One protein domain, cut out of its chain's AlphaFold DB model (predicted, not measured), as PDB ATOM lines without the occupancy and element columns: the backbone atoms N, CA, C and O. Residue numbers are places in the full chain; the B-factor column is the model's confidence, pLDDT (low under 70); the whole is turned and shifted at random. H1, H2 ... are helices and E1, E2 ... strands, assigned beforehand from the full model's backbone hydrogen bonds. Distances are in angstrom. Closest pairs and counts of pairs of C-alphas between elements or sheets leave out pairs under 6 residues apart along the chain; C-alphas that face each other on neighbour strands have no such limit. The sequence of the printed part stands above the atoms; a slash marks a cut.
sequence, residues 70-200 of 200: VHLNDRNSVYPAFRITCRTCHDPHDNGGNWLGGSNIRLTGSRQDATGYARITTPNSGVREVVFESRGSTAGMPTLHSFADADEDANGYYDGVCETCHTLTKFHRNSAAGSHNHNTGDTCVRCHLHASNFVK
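Overview. This is residues 70 to 200 of the 200 residues of the protein "Paired_CXXCH_1 domain-containing protein" of Nitrospirae bacterium GWC2_57_9 (UniProt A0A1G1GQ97). This model has little regular structure: a mass of loops with one small hairpin, E1 and E2, and a one-turn helix, H1, near E1. The long stretch 130 to 200 winds through most of the body, while loops 70 to 85 and 90 to 118 reach towards opposite ends of the longest axis. The printed part has 131 residues, with H1, E1, E2 in chain order; the class is mixed, and only 12 residues are in named elements. It is compact, with a radius of gyration of the C-alphas of 13.8 A and spans of 40 by 28 by 26 A.

Along the chain. E1, residues 119 to 122, begins at C-alpha (141.915, 113.038, 115.205) and is 9.3 A long. E2, residues 126 to 129, is 10.1 A long and ends at (137.819, 114.802, 114.442). H1 is residues 86 to 89, 6.1 A long.

Arrangement. E1 and E2 form an antiparallel hairpin at 148 degrees, with N 120 and O 128 2.9 A apart, within hydrogen-bond range. The closest C-alphas of H1 and E1, Cys 89 and Ile 120, are 5.9 A apart. H1 and E2 are apart. H1 is too short for an O i to N i+4 pair.

Size, cuts and confidence. The printed part has no cut. The link from H1 to E1 is long. Residues 195 to 197 and 199 to 200 are under pLDDT 70.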
ATOM      1  N   VAL A  70     151.417 105.275 101.152       84.94
ATOM      2  CA  VAL A  70     151.179 106.659 101.570       84.94
ATOM      3  C   VAL A  70     150.261 107.389 100.591       84.94
ATOM      4  O   VAL A  70     150.199 107.073  99.407       84.94
ATOM      5  N   HIS A  71     149.544 108.397 101.077       85.19
ATOM      6  CA  HIS A  71     148.709 109.232 100.218       85.19
ATOM      7  C   HIS A  71     149.533 110.434  99.739       85.19
ATOM      8  O   HIS A  71     150.101 111.175 100.546       85.19
ATOM      9  N   LEU A  72     149.631 110.576  98.418       82.88
ATOM     10  CA  LEU A  72     150.433 111.568  97.705       82.88
ATOM     11  C   LEU A  72     149.555 112.257  96.654       82.88
ATOM     12  O   LEU A  72     148.542 111.698  96.234       82.88
ATOM     13  N   ASN A  73     149.954 113.432  96.172       76.50
ATOM     14  CA  ASN A  73     149.353 113.988  94.961       76.50
ATOM     15  C   ASN A  73     149.797 113.216  93.714       76.50
ATOM     16  O   ASN A  73     150.827 112.539  93.697       76.50
ATOM     17  N   ASP A  74     149.019 113.376  92.644       73.88
ATOM     18  CA  ASP A  74     149.370 112.848  91.334       73.88
ATOM     19  C   ASP A  74     150.708 113.421  90.844       73.88
ATOM     20  O   ASP A  74     151.033 114.583  91.115       73.88
ATOM     21  N   ARG A  75     151.469 112.639  90.071       75.19
ATOM     22  CA  ARG A  75     152.814 113.033  89.606       75.19
ATOM     23  C   ARG A  75     152.791 114.322  88.779       75.19
ATOM     24  O   ARG A  75     153.766 115.066  88.781       75.19
ATOM     25  N   ASN A  76     151.678 114.569  88.091       80.12
ATOM     26  CA  ASN A  76     151.454 115.739  87.243       80.12
ATOM     27  C   ASN A  76     150.520 116.771  87.896       80.12
ATOM     28  O   ASN A  76     149.917 117.588  87.199       80.12
ATOM     29  N   SER A  77     150.342 116.711  89.217       80.50
ATOM     30  CA  SER A  77     149.486 117.656  89.928       80.50
ATOM     31  C   SER A  77     149.992 119.090  89.763       80.50
ATOM     32  O   SER A  77     151.184 119.366  89.872       80.50
ATOM     33  N   VAL A  78     149.056 120.017  89.550       84.62
ATOM     34  CA  VAL A  78     149.321 121.468  89.535       84.62
ATOM     35  C   VAL A  78     149.518 122.044  90.942       84.62
ATOM     36  O   VAL A  78     149.890 123.206  91.087       84.62
ATOM     37  N   TYR A  79     149.252 121.247  91.980       80.00
ATOM     38  CA  TYR A  79     149.447 121.617  93.378       80.00
ATOM     39  C   TYR A  79     150.810 121.134  93.893       80.00
ATOM     40  O   TYR A  79     151.316 120.118  93.403       80.00
ATOM     41  N   PRO A  80     151.388 121.807  94.909       83.12
ATOM     42  CA  PRO A  80     152.632 121.373  95.534       83.12
ATOM     43  C   PRO A  80     152.589 119.910  95.981       83.12
ATOM     44  O   PRO A  80     151.540 119.399  96.380       83.12
ATOM     45  N   ALA A  81     153.753 119.259  95.937       80.62
ATOM     46  CA  ALA A  81     153.908 117.901  96.437       80.62
ATOM     47  C   ALA A  81     153.420 117.803  97.889       80.62
ATOM     48  O   ALA A  81     153.836 118.590  98.739       80.62
ATOM     49  N   PHE A  82     152.562 116.823  98.169       79.19
ATOM     50  CA  PHE A  82     152.135 116.510  99.530       79.19
ATOM     51  C   PHE A  82     152.363 115.031  99.822       79.19
ATOM     52  O   PHE A  82     152.349 114.191  98.922       79.19
ATOM     53  N   ARG A  83     152.566 114.718 101.104       85.56
ATOM     54  CA  ARG A  83     152.691 113.346 101.587       85.56
ATOM     55  C   ARG A  83     152.029 113.199 102.947       85.56
ATOM     56  O   ARG A  83     152.500 113.764 103.927       85.56
ATOM     57  N   ILE A  84     150.966 112.408 102.998       86.75
ATOM     58  CA  ILE A  84     150.362 111.917 104.238       86.75
ATOM     59  C   ILE A  84     151.041 110.591 104.565       86.75
ATOM     60  O   ILE A  84     151.026 109.658 103.758       86.75
ATOM     61  N   THR A  85     151.673 110.514 105.733       88.38
ATOM     62  CA  THR A  85     152.383 109.304 106.154       88.38
ATOM     63  C   THR A  85     151.464 108.336 106.892       88.38
ATOM     64  O   THR A  85     150.358 108.702 107.289       88.38
ATOM     65  N   CYS A  86     151.922 107.101 107.122       90.50
ATOM     66  CA  CYS A  86     151.129 106.063 107.787       90.50
ATOM     67  C   CYS A  86     150.540 106.564 109.114       90.50
ATOM     68  O   CYS A  86     149.349 106.402 109.358       90.50
ATOM     69  N   ARG A  87     151.353 107.252 109.928       90.06
ATOM     70  CA  ARG A  87     150.947 107.764 111.248       90.06
ATOM     71  C   ARG A  87     150.152 109.067 111.219       90.06
ATOM     72  O   ARG A  87     149.722 109.543 112.260       90.06
ATOM     73  N   THR A  88     149.971 109.655 110.040       89.38
ATOM     74  CA  THR A  88     149.072 110.807 109.894       89.38
ATOM     75  C   THR A  88     147.619 110.361 110.061       89.38
ATOM     76  O   THR A  88     146.825 111.080 110.657       89.38
ATOM     77  N   CYS A  89     147.290 109.159 109.575       89.75
ATOM     78  CA  CYS A  89     145.959 108.575 109.711       89.75
ATOM     79  C   CYS A  89     145.905 107.435 110.726       89.75
ATOM     80  O   CYS A  89     144.832 107.217 111.273       89.75
ATOM     81  N   HIS A  90     147.006 106.711 110.957       90.50
ATOM     82  CA  HIS A  90     147.009 105.533 111.819       90.50
ATOM     83  C   HIS A  90     147.712 105.736 113.164       90.50
ATOM     84  O   HIS A  90     148.841 106.222 113.221       90.50
ATOM     85  N   ASP A  91     147.109 105.232 114.232       89.19
ATOM     86  CA  ASP A  91     147.726 105.066 115.539       89.19
ATOM     87  C   ASP A  91     148.101 103.583 115.690       89.19
ATOM     88  O   ASP A  91     147.230 102.723 115.803       89.19
ATOM     89  N   PRO A  92     149.399 103.230 115.654       88.06
ATOM     90  CA  PRO A  92     149.825 101.836 115.760       88.06
ATOM     91  C   PRO A  92     149.600 101.248 117.161       88.06
ATOM     92  O   PRO A  92     149.746 100.036 117.340       88.06
ATOM     93  N   HIS A  93     149.275 102.085 118.150       86.62
ATOM     94  CA  HIS A  93     149.086 101.675 119.531       86.62
ATOM     95  C   HIS A  93     147.620 101.572 119.954       86.62
ATOM     96  O   HIS A  93     147.335 100.867 120.923       86.62
ATOM     97  N   ASP A  94     146.685 102.231 119.259       83.12
ATOM     98  CA  ASP A  94     145.263 102.143 119.602       83.12
ATOM     99  C   ASP A  94     144.296 102.494 118.451       83.12
ATOM    100  O   ASP A  94     144.614 103.267 117.555       83.12
ATOM    101  N   ASN A  95     143.068 101.979 118.513       80.56
ATOM    102  CA  ASN A  95     141.936 102.497 117.750       80.56
ATOM    103  C   ASN A  95     141.292 103.570 118.631       80.56
ATOM    104  O   ASN A  95     140.563 103.243 119.566       80.56
ATOM    105  N   GLY A  96     141.600 104.845 118.384       79.75
ATOM    106  CA  GLY A  96     141.018 105.949 119.152       79.75
ATOM    107  C   GLY A  96     139.486 105.883 119.193       79.75
ATOM    108  O   GLY A  96     138.847 105.522 118.200       79.75
ATOM    109  N   GLY A  97     138.901 106.260 120.333       90.06
ATOM    110  CA  GLY A  97     137.463 106.523 120.388       90.06
ATOM    111  C   GLY A  97     137.121 107.656 119.424       90.06
ATOM    112  O   GLY A  97     137.956 108.523 119.194       90.06
ATOM    113  N   ASN A  98     135.938 107.681 118.832       92.25
ATOM    114  CA  ASN A  98     135.511 108.848 118.062       92.25
ATOM    115  C   ASN A  98     134.745 109.836 118.948       92.25
ATOM    116  O   ASN A  98     134.355 109.526 120.076       92.25
ATOM    117  N   TRP A  99     134.567 111.049 118.436       91.00
ATOM    118  CA  TRP A  99     133.934 112.150 119.159       91.00
ATOM    119  C   TRP A  99     132.432 111.918 119.429       91.00
ATOM    120  O   TRP A  99     131.872 112.551 120.321       91.00
ATOM    121  N   LEU A 100     131.811 110.948 118.744       92.25
ATOM    122  CA  LEU A 100     130.429 110.497 118.959       92.25
ATOM    123  C   LEU A 100     130.295 109.395 120.029       92.25
ATOM    124  O   LEU A 100     129.194 108.926 120.311       92.25
ATOM    125  N   GLY A 101     131.401 108.994 120.664       89.31
ATOM    126  CA  GLY A 101     131.405 108.006 121.748       89.31
ATOM    127  C   GLY A 101     131.581 106.552 121.299       89.31
ATOM    128  O   GLY A 101     131.505 105.650 122.134       89.31
ATOM    129  N   GLY A 102     131.845 106.313 120.015       88.88
ATOM    130  CA  GLY A 102     132.195 105.003 119.474       88.88
ATOM    131  C   GLY A 102     133.704 104.776 119.359       88.88
ATOM    132  O   GLY A 102     134.513 105.493 119.949       88.88
ATOM    133  N   SER A 103     134.111 103.743 118.620       87.75
ATOM    134  CA  SER A 103     135.524 103.405 118.378       87.75
ATOM    135  C   SER A 103     135.797 103.307 116.892       87.75
ATOM    136  O   SER A 103     135.095 102.594 116.178       87.75
ATOM    137  N   ASN A 104     136.857 103.968 116.434       91.94
ATOM    138  CA  ASN A 104     137.208 103.900 115.028       91.94
ATOM    139  C   ASN A 104     137.782 102.543 114.634       91.94
ATOM    140  O   ASN A 104     138.400 101.824 115.420       91.94
ATOM    141  N   ILE A 105     137.615 102.205 113.362       90.12
ATOM    142  CA  ILE A 105     138.168 100.994 112.778       90.12
ATOM    143  C   ILE A 105     139.513 101.282 112.111       90.12
ATOM    144  O   ILE A 105     139.838 102.408 111.730       90.12
ATOM    145  N   ARG A 106     140.294 100.215 111.907       87.62
ATOM    146  CA  ARG A 106     141.517 100.237 111.085       87.62
ATOM    147  C   ARG A 106     142.582 101.215 111.579       87.62
ATOM    148  O   ARG A 106     143.244 101.849 110.772       87.62
ATOM    149  N   LEU A 107     142.801 101.275 112.885       88.56
ATOM    150  CA  LEU A 107     143.848 102.079 113.510       88.56
ATOM    151  C   LEU A 107     143.646 103.582 113.294       88.56
ATOM    152  O   LEU A 107     144.601 104.324 113.406       88.56
ATOM    153  N   THR A 108     142.448 104.044 112.925       90.75
ATOM    154  CA  THR A 108     142.250 105.424 112.451       90.75
ATOM    155  C   THR A 108     142.299 106.452 113.587       90.75
ATOM    156  O   THR A 108     141.604 106.316 114.595       90.75
ATOM    157  N   GLY A 109     143.061 107.523 113.368       88.88
ATOM    158  CA  GLY A 109     143.371 108.602 114.307       88.88
ATOM    159  C   GLY A 109     144.842 108.572 114.726       88.88
ATOM    160  O   GLY A 109     145.494 107.554 114.571       88.88
ATOM    161  N   SER A 110     145.381 109.679 115.246       81.44
ATOM    162  CA  SER A 110     146.783 109.752 115.702       81.44
ATOM    163  C   SER A 110     146.951 110.342 117.114       81.44
ATOM    164  O   SER A 110     148.009 110.894 117.407       81.44
ATOM    165  N   ARG A 111     145.894 110.299 117.950       79.12
ATOM    166  CA  ARG A 111     145.787 110.901 119.307       79.12
ATOM    167  C   ARG A 111     146.633 112.168 119.480       79.12
ATOM    168  O   ARG A 111     147.692 112.158 120.102       79.12
ATOM    169  N   GLN A 112     146.161 113.271 118.906       79.44
ATOM    170  CA  GLN A 112     146.916 114.533 118.888       79.44
ATOM    171  C   GLN A 112     146.859 115.315 120.197       79.44
ATOM    172  O   GLN A 112     147.660 116.222 120.406       79.44
ATOM    173  N   ASP A 113     145.927 114.965 121.077       79.62
ATOM    174  CA  ASP A 113     145.824 115.528 122.412       79.62
ATOM    175  C   ASP A 113     145.364 114.475 123.431       79.62
ATOM    176  O   ASP A 113     145.058 113.323 123.107       79.62
ATOM    177  N   ALA A 114     145.338 114.870 124.703       79.00
ATOM    178  CA  ALA A 114     144.977 114.000 125.819       79.00
ATOM    179  C   ALA A 114     143.469 113.677 125.896       79.00
ATOM    180  O   ALA A 114     143.036 113.083 126.881       79.00
ATOM    181  N   THR A 115     142.663 114.051 124.890       85.06
ATOM    182  CA  THR A 115     141.212 113.777 124.882       85.06
ATOM    183  C   THR A 115     140.903 112.301 124.674       85.06
ATOM    184  O   THR A 115     139.860 111.817 125.097       85.06
ATOM    185  N   GLY A 116     141.818 111.576 124.027       84.19
ATOM    186  CA  GLY A 116     141.623 110.177 123.665       84.19
ATOM    187  C   GLY A 116     140.738 109.959 122.436       84.19
ATOM    188  O   GLY A 116     140.524 108.801 122.071       84.19
ATOM    189  N   TYR A 117     140.291 111.032 121.777       90.44
ATOM    190  CA  TYR A 117     139.541 110.943 120.531       90.44
ATOM    191  C   TYR A 117     140.454 110.821 119.306       90.44
ATOM    192  O   TYR A 117     141.560 111.369 119.244       90.44
ATOM    193  N   ALA A 118     139.976 110.096 118.303       91.69
ATOM    194  CA  ALA A 118     140.615 109.947 117.018       91.69
ATOM    195  C   ALA A 118     140.540 111.263 116.242       91.69
ATOM    196  O   ALA A 118     139.468 111.806 115.965       91.69
ATOM    197  N   ARG A 119     141.723 111.770 115.903       91.56
ATOM    198  CA  ARG A 119     141.915 113.038 115.205       91.56
ATOM    199  C   ARG A 119     143.033 112.918 114.189       91.56
ATOM    200  O   ARG A 119     144.013 112.212 114.440       91.56
ATOM    201  N   ILE A 120     142.891 113.626 113.075       91.00
ATOM    202  CA  ILE A 120     143.849 113.647 111.965       91.00
ATOM    203  C   ILE A 120     144.255 115.093 111.685       91.00
ATOM    204  O   ILE A 120     143.430 116.008 111.706       91.00
ATOM    205  N   THR A 121     145.552 115.316 111.454       90.62
ATOM    206  CA  THR A 121     146.064 116.633 111.076       90.62
ATOM    207  C   THR A 121     145.880 116.741 109.582       90.62
ATOM    208  O   THR A 121     146.498 116.005 108.814       90.62
ATOM    209  N   THR A 122     145.013 117.648 109.168       88.12
ATOM    210  CA  THR A 122     144.731 117.872 107.759       88.12
ATOM    211  C   THR A 122     145.618 119.005 107.237       88.12
ATOM    212  O   THR A 122     145.865 119.971 107.968       88.12
ATOM    213  N   PRO A 123     146.088 118.948 105.978       83.69
ATOM    214  CA  PRO A 123     146.963 119.989 105.439       83.69
ATOM    215  C   PRO A 123     146.331 121.388 105.410       83.69
ATOM    216  O   PRO A 123     147.018 122.375 105.650       83.69
ATOM    217  N   ASN A 124     145.024 121.475 105.131       85.75
ATOM    218  CA  ASN A 124     144.338 122.741 104.836       85.75
ATOM    219  C   ASN A 124     143.205 123.081 105.814       85.75
ATOM    220  O   ASN A 124     142.491 124.061 105.610       85.75
ATOM    221  N   SER A 125     142.962 122.263 106.838       90.69
ATOM    222  CA  SER A 125     141.829 122.461 107.757       90.69
ATOM    223  C   SER A 125     142.188 122.194 109.217       90.69
ATOM    224  O   SER A 125     141.301 122.005 110.043       90.69
ATOM    225  N   GLY A 126     143.485 122.198 109.538       91.00
ATOM    226  CA  GLY A 126     143.976 121.961 110.890       91.00
ATOM    227  C   GLY A 126     143.665 120.549 111.381       91.00
ATOM    228  O   GLY A 126     143.559 119.605 110.596       91.00
ATOM    229  N   VAL A 127     143.551 120.402 112.698       91.75
ATOM    230  CA  VAL A 127     143.185 119.134 113.333       91.75
ATOM    231  C   VAL A 127     141.685 118.921 113.195       91.75
ATOM    232  O   VAL A 127     140.907 119.802 113.554       91.75
ATOM    233  N   ARG A 128     141.286 117.750 112.699       92.06
ATOM    234  CA  ARG A 128     139.880 117.364 112.582       92.06
ATOM    235  C   ARG A 128     139.594 116.076 113.325       92.06
ATOM    236  O   ARG A 128     140.432 115.175 113.370       92.06
ATOM    237  N   GLU A 129     138.404 116.022 113.902       91.88
ATOM    238  CA  GLU A 129     137.819 114.802 114.442       91.88
ATOM    239  C   GLU A 129     137.371 113.911 113.287       91.88
ATOM    240  O   GLU A 129     137.023 114.403 112.212       91.88
ATOM    241  N   VAL A 130     137.472 112.600 113.487       92.75
ATOM    242  CA  VAL A 130     137.143 111.612 112.462       92.75
ATOM    243  C   VAL A 130     136.285 110.510 113.061       92.75
ATOM    244  O   VAL A 130     136.624 109.960 114.116       92.75
ATOM    245  N   VAL A 131     135.208 110.167 112.361       95.00
ATOM    246  CA  VAL A 131     134.365 109.012 112.665       95.00
ATOM    247  C   VAL A 131     134.498 108.036 111.512       95.00
ATOM    248  O   VAL A 131     134.200 108.326 110.360       95.00
ATOM    249  N   PHE A 132     135.029 106.864 111.822       95.25
ATOM    250  CA  PHE A 132     135.215 105.803 110.858       95.25
ATOM    251  C   PHE A 132     134.869 104.486 111.521       95.25
ATOM    252  O   PHE A 132     135.719 103.830 112.120       95.25
ATOM    253  N   GLU A 133     133.600 104.119 111.435       94.88
ATOM    254  CA  GLU A 133     133.047 102.902 112.034       94.88
ATOM    255  C   GLU A 133     132.616 101.897 110.968       94.88
ATOM    256  O   GLU A 133     132.493 100.700 111.238       94.88
ATOM    257  N   SER A 134     132.454 102.365 109.730       95.62
ATOM    258  CA  SER A 134     131.983 101.564 108.614       95.62
ATOM    259  C   SER A 134     132.953 101.576 107.437       95.62
ATOM    260  O   SER A 134     133.535 102.590 107.072       95.62
ATOM    261  N   ARG A 135     133.093 100.435 106.755       94.62
ATOM    262  CA  ARG A 135     133.788 100.369 105.455       94.62
ATOM    263  C   ARG A 135     132.865 100.693 104.278       94.62
ATOM    264  O   ARG A 135     133.294 100.552 103.135       94.62
ATOM    265  N   GLY A 136     131.634 101.108 104.544       95.62
ATOM    266  CA  GLY A 136     130.629 101.423 103.543       95.62
ATOM    267  C   GLY A 136     129.862 100.209 103.020       95.62
ATOM    268  O   GLY A 136     130.184  99.045 103.291       95.62
ATOM    269  N   SER A 137     128.839 100.511 102.229       95.12
ATOM    270  CA  SER A 137     127.789  99.590 101.793       95.12
ATOM    271  C   SER A 137     128.286  98.387 100.997       95.12
ATOM    272  O   SER A 137     127.794  97.277 101.203       95.12
ATOM    273  N   THR A 138     129.302  98.526 100.141       94.19
ATOM    274  CA  THR A 138     129.800  97.372  99.360       94.19
ATOM    275  C   THR A 138     130.678  96.412 100.150       94.19
ATOM    276  O   THR A 138     130.915  95.290  99.702       94.19
ATOM    277  N   ALA A 139     131.081  96.793 101.362       93.88
ATOM    278  CA  ALA A 139     131.601  95.871 102.363       93.88
ATOM    279  C   ALA A 139     130.492  95.231 103.226       93.88
ATOM    280  O   ALA A 139     130.812  94.521 104.179       93.88
ATOM    281  N   GLY A 140     129.212  95.481 102.918       95.56
ATOM    282  CA  GLY A 140     128.061  95.010 103.692       95.56
ATOM    283  C   GLY A 140     127.882  95.729 105.030       95.56
ATOM    284  O   GLY A 140     127.282  95.167 105.943       95.56
ATOM    285  N   MET A 141     128.441  96.933 105.173       96.31
ATOM    286  CA  MET A 141     128.385  97.742 106.395       96.31
ATOM    287  C   MET A 141     127.492  98.982 106.186       96.31
ATOM    288  O   MET A 141     127.202  99.315 105.036       96.31
ATOM    289  N   PRO A 142     127.040  99.666 107.255       95.75
ATOM    290  CA  PRO A 142     126.237 100.890 107.144       95.75
ATOM    291  C   PRO A 142     126.888 101.986 106.283       95.75
ATOM    292  O   PRO A 142     128.100 101.996 106.090       95.75
ATOM    293  N   THR A 143     126.108 102.918 105.749       95.94
ATOM    294  CA  THR A 143     126.623 104.044 104.947       95.94
ATOM    295  C   THR A 143     127.199 105.166 105.811       95.94
ATOM    296  O   THR A 143     128.244 105.717 105.457       95.94
ATOM    297  N   LEU A 144     126.593 105.399 106.974       95.25
ATOM    298  CA  LEU A 144     127.011 106.381 107.970       95.25
ATOM    299  C   LEU A 144     128.393 106.060 108.572       95.25
ATOM    300  O   LEU A 144     128.747 104.886 108.756       95.25
ATOM    301  N   HIS A 145     129.164 107.104 108.888       94.44
ATOM    302  CA  HIS A 145     130.509 107.050 109.467       94.44
ATOM    303  C   HIS A 145     131.477 106.188 108.646       94.44
ATOM    304  O   HIS A 145     132.244 105.369 109.179       94.44
ATOM    305  N   SER A 146     131.374 106.299 107.322       95.31
ATOM    306  CA  SER A 146     132.154 105.501 106.379       95.31
ATOM    307  C   SER A 146     133.326 106.284 105.787       95.31
ATOM    308  O   SER A 146     133.966 107.099 106.452       95.31
ATOM    309  N   PHE A 147     133.689 105.993 104.535       94.12
ATOM    310  CA  PHE A 147     134.759 106.730 103.874       94.12
ATOM    311  C   PHE A 147     134.348 108.169 103.561       94.12
ATOM    312  O   PHE A 147     135.134 109.095 103.764       94.12
ATOM    313  N   ALA A 148     133.129 108.314 103.054       94.62
ATOM    314  CA  ALA A 148     132.471 109.571 102.767       94.62
ATOM    315  C   ALA A 148     130.963 109.310 102.784       94.62
ATOM    316  O   ALA A 148     130.484 108.501 101.981       94.62
ATOM    317  N   ASP A 149     130.236 109.937 103.697       93.75
ATOM    318  CA  ASP A 149     128.801 109.712 103.897       93.75
ATOM    319  C   ASP A 149     127.950 110.947 103.599       93.75
ATOM    320  O   ASP A 149     126.729 110.842 103.596       93.75
ATOM    321  N   ALA A 150     128.572 112.063 103.205       93.69
ATOM    322  CA  ALA A 150     127.884 113.290 102.833       93.69
ATOM    323  C   ALA A 150     127.103 113.962 103.975       93.69
ATOM    324  O   ALA A 150     126.101 114.614 103.673       93.69
ATOM    325  N   ASP A 151     127.564 113.853 105.230       93.25
ATOM    326  CA  ASP A 151     126.825 114.363 106.404       93.25
ATOM    327  C   ASP A 151     125.435 113.693 106.471       93.25
ATOM    328  O   ASP A 151     124.392 114.344 106.538       93.25
ATOM    329  N   GLU A 152     125.415 112.354 106.351       94.50
ATOM    330  CA  GLU A 152     124.187 111.540 106.274       94.50
ATOM    331  C   GLU A 152     123.283 111.719 107.504       94.50
ATOM    332  O   GLU A 152     122.059 111.604 107.397       94.50
ATOM    333  N   ASP A 153     123.861 112.029 108.665       93.00
ATOM    334  CA  ASP A 153     123.132 112.289 109.905       93.00
ATOM    335  C   ASP A 153     122.719 113.763 110.092       93.00
ATOM    336  O   ASP A 153     122.033 114.086 111.067       93.00
ATOM    337  N   ALA A 154     123.060 114.637 109.137       93.44
ATOM    338  CA  ALA A 154     122.735 116.061 109.115       93.44
ATOM    339  C   ALA A 154     123.152 116.806 110.397       93.44
ATOM    340  O   ALA A 154     122.477 117.747 110.837       93.44
ATOM    341  N   ASN A 155     124.257 116.381 111.011       91.44
ATOM    342  CA  ASN A 155     124.809 117.012 112.203       91.44
ATOM    343  C   ASN A 155     125.658 118.259 111.858       91.44
ATOM    344  O   ASN A 155     126.026 119.027 112.753       91.44
ATOM    345  N   GLY A 156     125.915 118.495 110.564       90.81
ATOM    346  CA  GLY A 156     126.681 119.624 110.044       90.81
ATOM    347  C   GLY A 156     128.193 119.386 110.013       90.81
ATOM    348  O   GLY A 156     128.953 120.326 109.740       90.81
ATOM    349  N   TYR A 157     128.643 118.161 110.285       91.75
ATOM    350  CA  TYR A 157     130.035 117.737 110.286       91.75
ATOM    351  C   TYR A 157     130.286 116.709 109.181       91.75
ATOM    352  O   TYR A 157     129.662 115.664 109.093       91.75
ATOM    353  N   TYR A 158     131.294 116.994 108.358       93.50
ATOM    354  CA  TYR A 158     131.817 116.060 107.360       93.50
ATOM    355  C   TYR A 158     132.978 115.284 107.982       93.50
ATOM    356  O   TYR A 158     134.133 115.739 107.929       93.50
ATOM    357  N   ASP A 159     132.656 114.177 108.645       92.19
ATOM    358  CA  ASP A 159     133.552 113.450 109.547       92.19
ATOM    359  C   ASP A 159     133.953 112.043 109.071       92.19
ATOM    360  O   ASP A 159     134.817 111.415 109.700       92.19
ATOM    361  N   GLY A 160     133.448 111.605 107.912       93.19
ATOM    362  CA  GLY A 160     133.944 110.429 107.203       93.19
ATOM    363  C   GLY A 160     135.451 110.511 106.927       93.19
ATOM    364  O   GLY A 160     136.011 111.583 106.671       93.19
ATOM    365  N   VAL A 161     136.154 109.370 106.966       93.31
ATOM    366  CA  VAL A 161     137.635 109.356 107.021       93.31
ATOM    367  C   VAL A 161     138.310 110.084 105.852       93.31
ATOM    368  O   VAL A 161     139.345 110.721 106.048       93.31
ATOM    369  N   CYS A 162     137.729 110.037 104.651       92.00
ATOM    370  CA  CYS A 162     138.235 110.765 103.488       92.00
ATOM    371  C   CYS A 162     137.737 112.216 103.490       92.00
ATOM    372  O   CYS A 162     138.502 113.140 103.190       92.00
ATOM    373  N   GLU A 163     136.468 112.416 103.844       91.25
ATOM    374  CA  GLU A 163     135.831 113.729 103.880       91.25
ATOM    375  C   GLU A 163     136.532 114.674 104.836       91.25
ATOM    376  O   GLU A 163     136.653 115.835 104.492       91.25
ATOM    377  N   THR A 164     137.106 114.209 105.948       91.81
ATOM    378  CA  THR A 164     137.837 115.092 106.872       91.81
ATOM    379  C   THR A 164     138.951 115.909 106.203       91.81
ATOM    380  O   THR A 164     139.184 117.061 106.578       91.81
ATOM    381  N   CYS A 165     139.640 115.354 105.201       90.62
ATOM    382  CA  CYS A 165     140.811 115.981 104.581       90.62
ATOM    383  C   CYS A 165     140.513 116.671 103.245       90.62
ATOM    384  O   CYS A 165     141.153 117.673 102.905       90.62
ATOM    385  N   HIS A 166     139.599 116.125 102.445       89.69
ATOM    386  CA  HIS A 166     139.417 116.583 101.073       89.69
ATOM    387  C   HIS A 166     138.701 117.939 101.015       89.69
ATOM    388  O   HIS A 166     137.581 118.099 101.465       89.69
ATOM    389  N   THR A 167     139.356 118.943 100.430       90.06
ATOM    390  CA  THR A 167     138.840 120.328 100.311       90.06
ATOM    391  C   THR A 167     138.740 120.799  98.861       90.06
ATOM    392  O   THR A 167     138.002 121.730  98.548       90.06
ATOM    393  N   LEU A 168     139.490 120.159  97.960       86.62
ATOM    394  CA  LEU A 168     139.676 120.591  96.570       86.62
ATOM    395  C   LEU A 168     139.157 119.572  95.547       86.62
ATOM    396  O   LEU A 168     139.172 119.836  94.346       86.62
ATOM    397  N   THR A 169     138.693 118.410  96.002       85.00
ATOM    398  CA  THR A 169     138.116 117.368  95.147       85.00
ATOM    399  C   THR A 169     136.820 117.849  94.500       85.00
ATOM    400  O   THR A 169     136.146 118.758  94.985       85.00
ATOM    401  N   LYS A 170     136.429 117.255  93.371       89.50
ATOM    402  CA  LYS A 170     135.107 117.529  92.785       89.50
ATOM    403  C   LYS A 170     133.978 117.007  93.680       89.50
ATOM    404  O   LYS A 170     132.924 117.637  93.762       89.50
ATOM    405  N   PHE A 171     134.228 115.873  94.332       91.50
ATOM    406  CA  PHE A 171     133.266 115.170  95.163       91.50
ATOM    407  C   PHE A 171     133.738 115.053  96.606       91.50
ATOM    408  O   PHE A 171     134.948 114.984  96.816       91.50
ATOM    409  N   HIS A 172     132.792 114.984  97.546       92.31
ATOM    410  CA  HIS A 172     133.038 114.700  98.967       92.31
ATOM    411  C   HIS A 172     134.105 115.599  99.580       92.31
ATOM    412  O   HIS A 172     135.268 115.215  99.735       92.31
ATOM    413  N   ARG A 173     133.711 116.841  99.862       92.75
ATOM    414  CA  ARG A 173     134.570 117.796 100.560       92.75
ATOM    415  C   ARG A 173     134.279 117.795 102.052       92.75
ATOM    416  O   ARG A 173     133.214 117.401 102.495       92.75
ATOM    417  N   ASN A 174     135.191 118.359 102.821       93.31
ATOM    418  CA  ASN A 174     135.068 118.529 104.265       93.31
ATOM    419  C   ASN A 174     134.121 119.676 104.683       93.31
ATOM    420  O   ASN A 174     134.265 120.256 105.765       93.31
ATOM    421  N   SER A 175     133.209 120.049 103.789       92.56
ATOM    422  CA  SER A 175     132.271 121.167 103.873       92.56
ATOM    423  C   SER A 175     131.136 120.920 102.879       92.56
ATOM    424  O   SER A 175     131.322 120.138 101.954       92.56
ATOM    425  N   ALA A 176     130.050 121.692 102.962       92.19
ATOM    426  CA  ALA A 176     128.924 121.611 102.025       92.19
ATOM    427  C   ALA A 176     129.249 121.994 100.564       92.19
ATOM    428  O   ALA A 176     128.383 121.935  99.691       92.19
ATOM    429  N   ALA A 177     130.471 122.451 100.278       91.62
ATOM    430  CA  ALA A 177     130.886 122.779  98.922       91.62
ATOM    431  C   ALA A 177     131.175 121.518  98.090       91.62
ATOM    432  O   ALA A 177     131.724 120.537  98.577       91.62
ATOM    433  N   GLY A 178     130.954 121.600  96.776       89.12
ATOM    434  CA  GLY A 178     131.192 120.479  95.864       89.12
ATOM    435  C   GLY A 178     129.969 119.572  95.728       89.12
ATOM    436  O   GLY A 178     128.848 119.983  96.004       89.12
ATOM    437  N   SER A 179     130.167 118.359  95.206       93.31
ATOM    438  CA  SER A 179     129.086 117.382  95.022       93.31
ATOM    439  C   SER A 179     129.266 116.196  95.962       93.31
ATOM    440  O   SER A 179     130.312 115.559  95.955       93.31
ATOM    441  N   HIS A 180     128.230 115.846  96.715       93.38
ATOM    442  CA  HIS A 180     128.296 114.755  97.690       93.38
ATOM    443  C   HIS A 180     127.494 113.514  97.278       93.38
ATOM    444  O   HIS A 180     127.128 112.690  98.105       93.38
ATOM    445  N   ASN A 181     127.236 113.357  95.975       92.44
ATOM    446  CA  ASN A 181     126.402 112.269  95.442       92.44
ATOM    447  C   ASN A 181     127.230 111.118  94.838       92.44
ATOM    448  O   ASN A 181     126.682 110.177  94.267       92.44
ATOM    449  N   HIS A 182     128.561 111.215  94.865       92.88
ATOM    450  CA  HIS A 182     129.440 110.246  94.216       92.88
ATOM    451  C   HIS A 182     129.734 109.065  95.138       92.88
ATOM    452  O   HIS A 182     130.594 109.173  96.001       92.88
ATOM    453  N   ASN A 183     129.096 107.913  94.923       93.56
ATOM    454  CA  ASN A 183     129.345 106.717  95.741       93.56
ATOM    455  C   ASN A 183     129.206 106.993  97.255       93.56
ATOM    456  O   ASN A 183     130.016 106.526  98.054       93.56
ATOM    457  N   THR A 184     128.216 107.805  97.631       94.12
ATOM    458  CA  THR A 184     127.926 108.164  99.024       94.12
ATOM    459  C   THR A 184     127.733 106.905  99.865       94.12
ATOM    460  O   THR A 184     126.982 106.007  99.478       94.12
ATOM    461  N   GLY A 185     128.459 106.809 100.977       94.38
ATOM    462  CA  GLY A 185     128.415 105.663 101.878       94.38
ATOM    463  C   GLY A 185     129.062 104.383 101.336       94.38
ATOM    464  O   GLY A 185     128.886 103.318 101.926       94.38
ATOM    465  N   ASP A 186     129.771 104.423 100.203       94.62
ATOM    466  CA  ASP A 186     130.398 103.244  99.594       94.62
ATOM    467  C   ASP A 186     131.864 103.038 100.043       94.62
ATOM    468  O   ASP A 186     132.543 103.934 100.552       94.62
ATOM    469  N   THR A 187     132.408 101.839  99.812       92.69
ATOM    470  CA  THR A 187     133.825 101.506  99.987       92.69
ATOM    471  C   THR A 187     134.677 102.220  98.932       92.69
ATOM    472  O   THR A 187     135.051 101.649  97.901       92.69
ATOM    473  N   CYS A 188     135.049 103.469  99.215       89.31
ATOM    474  CA  CYS A 188     135.840 104.315  98.316       89.31
ATOM    475  C   CYS A 188     137.137 103.640  97.854       89.31
ATOM    476  O   CYS A 188     137.520 103.768  96.694       89.31
ATOM    477  N   VAL A 189     137.777 102.837  98.712       87.88
ATOM    478  CA  VAL A 189     139.038 102.148  98.385       87.88
ATOM    479  C   VAL A 189     138.911 101.009  97.374       87.88
ATOM    480  O   VAL A 189     139.924 100.470  96.948       87.88
ATOM    481  N   ARG A 190     137.703 100.653  96.919       88.12
ATOM    482  CA  ARG A 190     137.534  99.816  95.719       88.12
ATOM    483  C   ARG A 190     137.972 100.577  94.466       88.12
ATOM    484  O   ARG A 190     138.607 100.026  93.565       88.12
ATOM    485  N   CYS A 191     137.634 101.863  94.428       87.38
ATOM    486  CA  CYS A 191     137.963 102.757  93.335       87.38
ATOM    487  C   CYS A 191     139.174 103.642  93.640       87.38
ATOM    488  O   CYS A 191     139.785 104.063  92.688       87.38
ATOM    489  N   HIS A 192     139.601 103.848  94.881       84.81
ATOM    490  CA  HIS A 192     140.788 104.634  95.246       84.81
ATOM    491  C   HIS A 192     141.783 103.744  95.990       84.81
ATOM    492  O   HIS A 192     141.779 103.646  97.214       84.81
ATOM    493  N   LEU A 193     142.593 103.006  95.235       79.75
ATOM    494  CA  LEU A 193     143.458 101.970  95.797       79.75
ATOM    495  C   LEU A 193     144.739 102.586  96.371       79.75
ATOM    496  O   LEU A 193     145.325 103.489  95.775       79.75
ATOM    497  N   HIS A 194     145.234 102.014  97.470       77.19
ATOM    498  CA  HIS A 194     146.534 102.385  98.039       77.19
ATOM    499  C   HIS A 194     147.669 102.174  97.022       77.19
ATOM    500  O   HIS A 194     148.555 103.006  96.925       77.19
ATOM    501  N   ALA A 195     147.589 101.146  96.166       68.19
ATOM    502  CA  ALA A 195     148.580 100.879  95.114       68.19
ATOM    503  C   ALA A 195     148.742 102.010  94.071       68.19
ATOM    504  O   ALA A 195     149.663 101.970  93.259       68.19
ATOM    505  N   SER A 196     147.839 102.992  94.055       67.19
ATOM    506  CA  SER A 196     147.880 104.149  93.153       67.19
ATOM    507  C   SER A 196     147.843 105.468  93.931       67.19
ATOM    508  O   SER A 196     147.318 106.463  93.442       67.19
ATOM    509  N   ASN A 197     148.382 105.482  95.157       66.81
ATOM    510  CA  ASN A 197     148.452 106.661  96.029       66.81
ATOM    511  C   ASN A 197     147.082 107.303  96.314       66.81
ATOM    512  O   ASN A 197     147.006 108.509  96.522       66.81
ATOM    513  N   PHE A 198     146.002 106.511  96.295       73.12
ATOM    514  CA  PHE A 198     144.599 106.957  96.371       73.12
ATOM    515  C   PHE A 198     144.134 107.921  95.270       73.12
ATOM    516  O   PHE A 198     142.968 108.326  95.263       73.12
ATOM    517  N   VAL A 199     144.982 108.222  94.290       59.03
ATOM    518  CA  VAL A 199     144.606 108.992  93.110       59.03
ATOM    519  C   VAL A 199     144.028 108.028  92.074       59.03
ATOM    520  O   VAL A 199     144.658 107.031  91.719       59.03
ATOM    521  N   LYS A 200     142.809 108.304  91.614       56.53
ATOM    522  CA  LYS A 200     142.220 107.699  90.418       56.53
ATOM    523  C   LYS A 200     141.504 108.758  89.605       56.53
ATOM    524  O   LYS A 200     140.944 109.686  90.234       56.53
TER     525      LYS A 200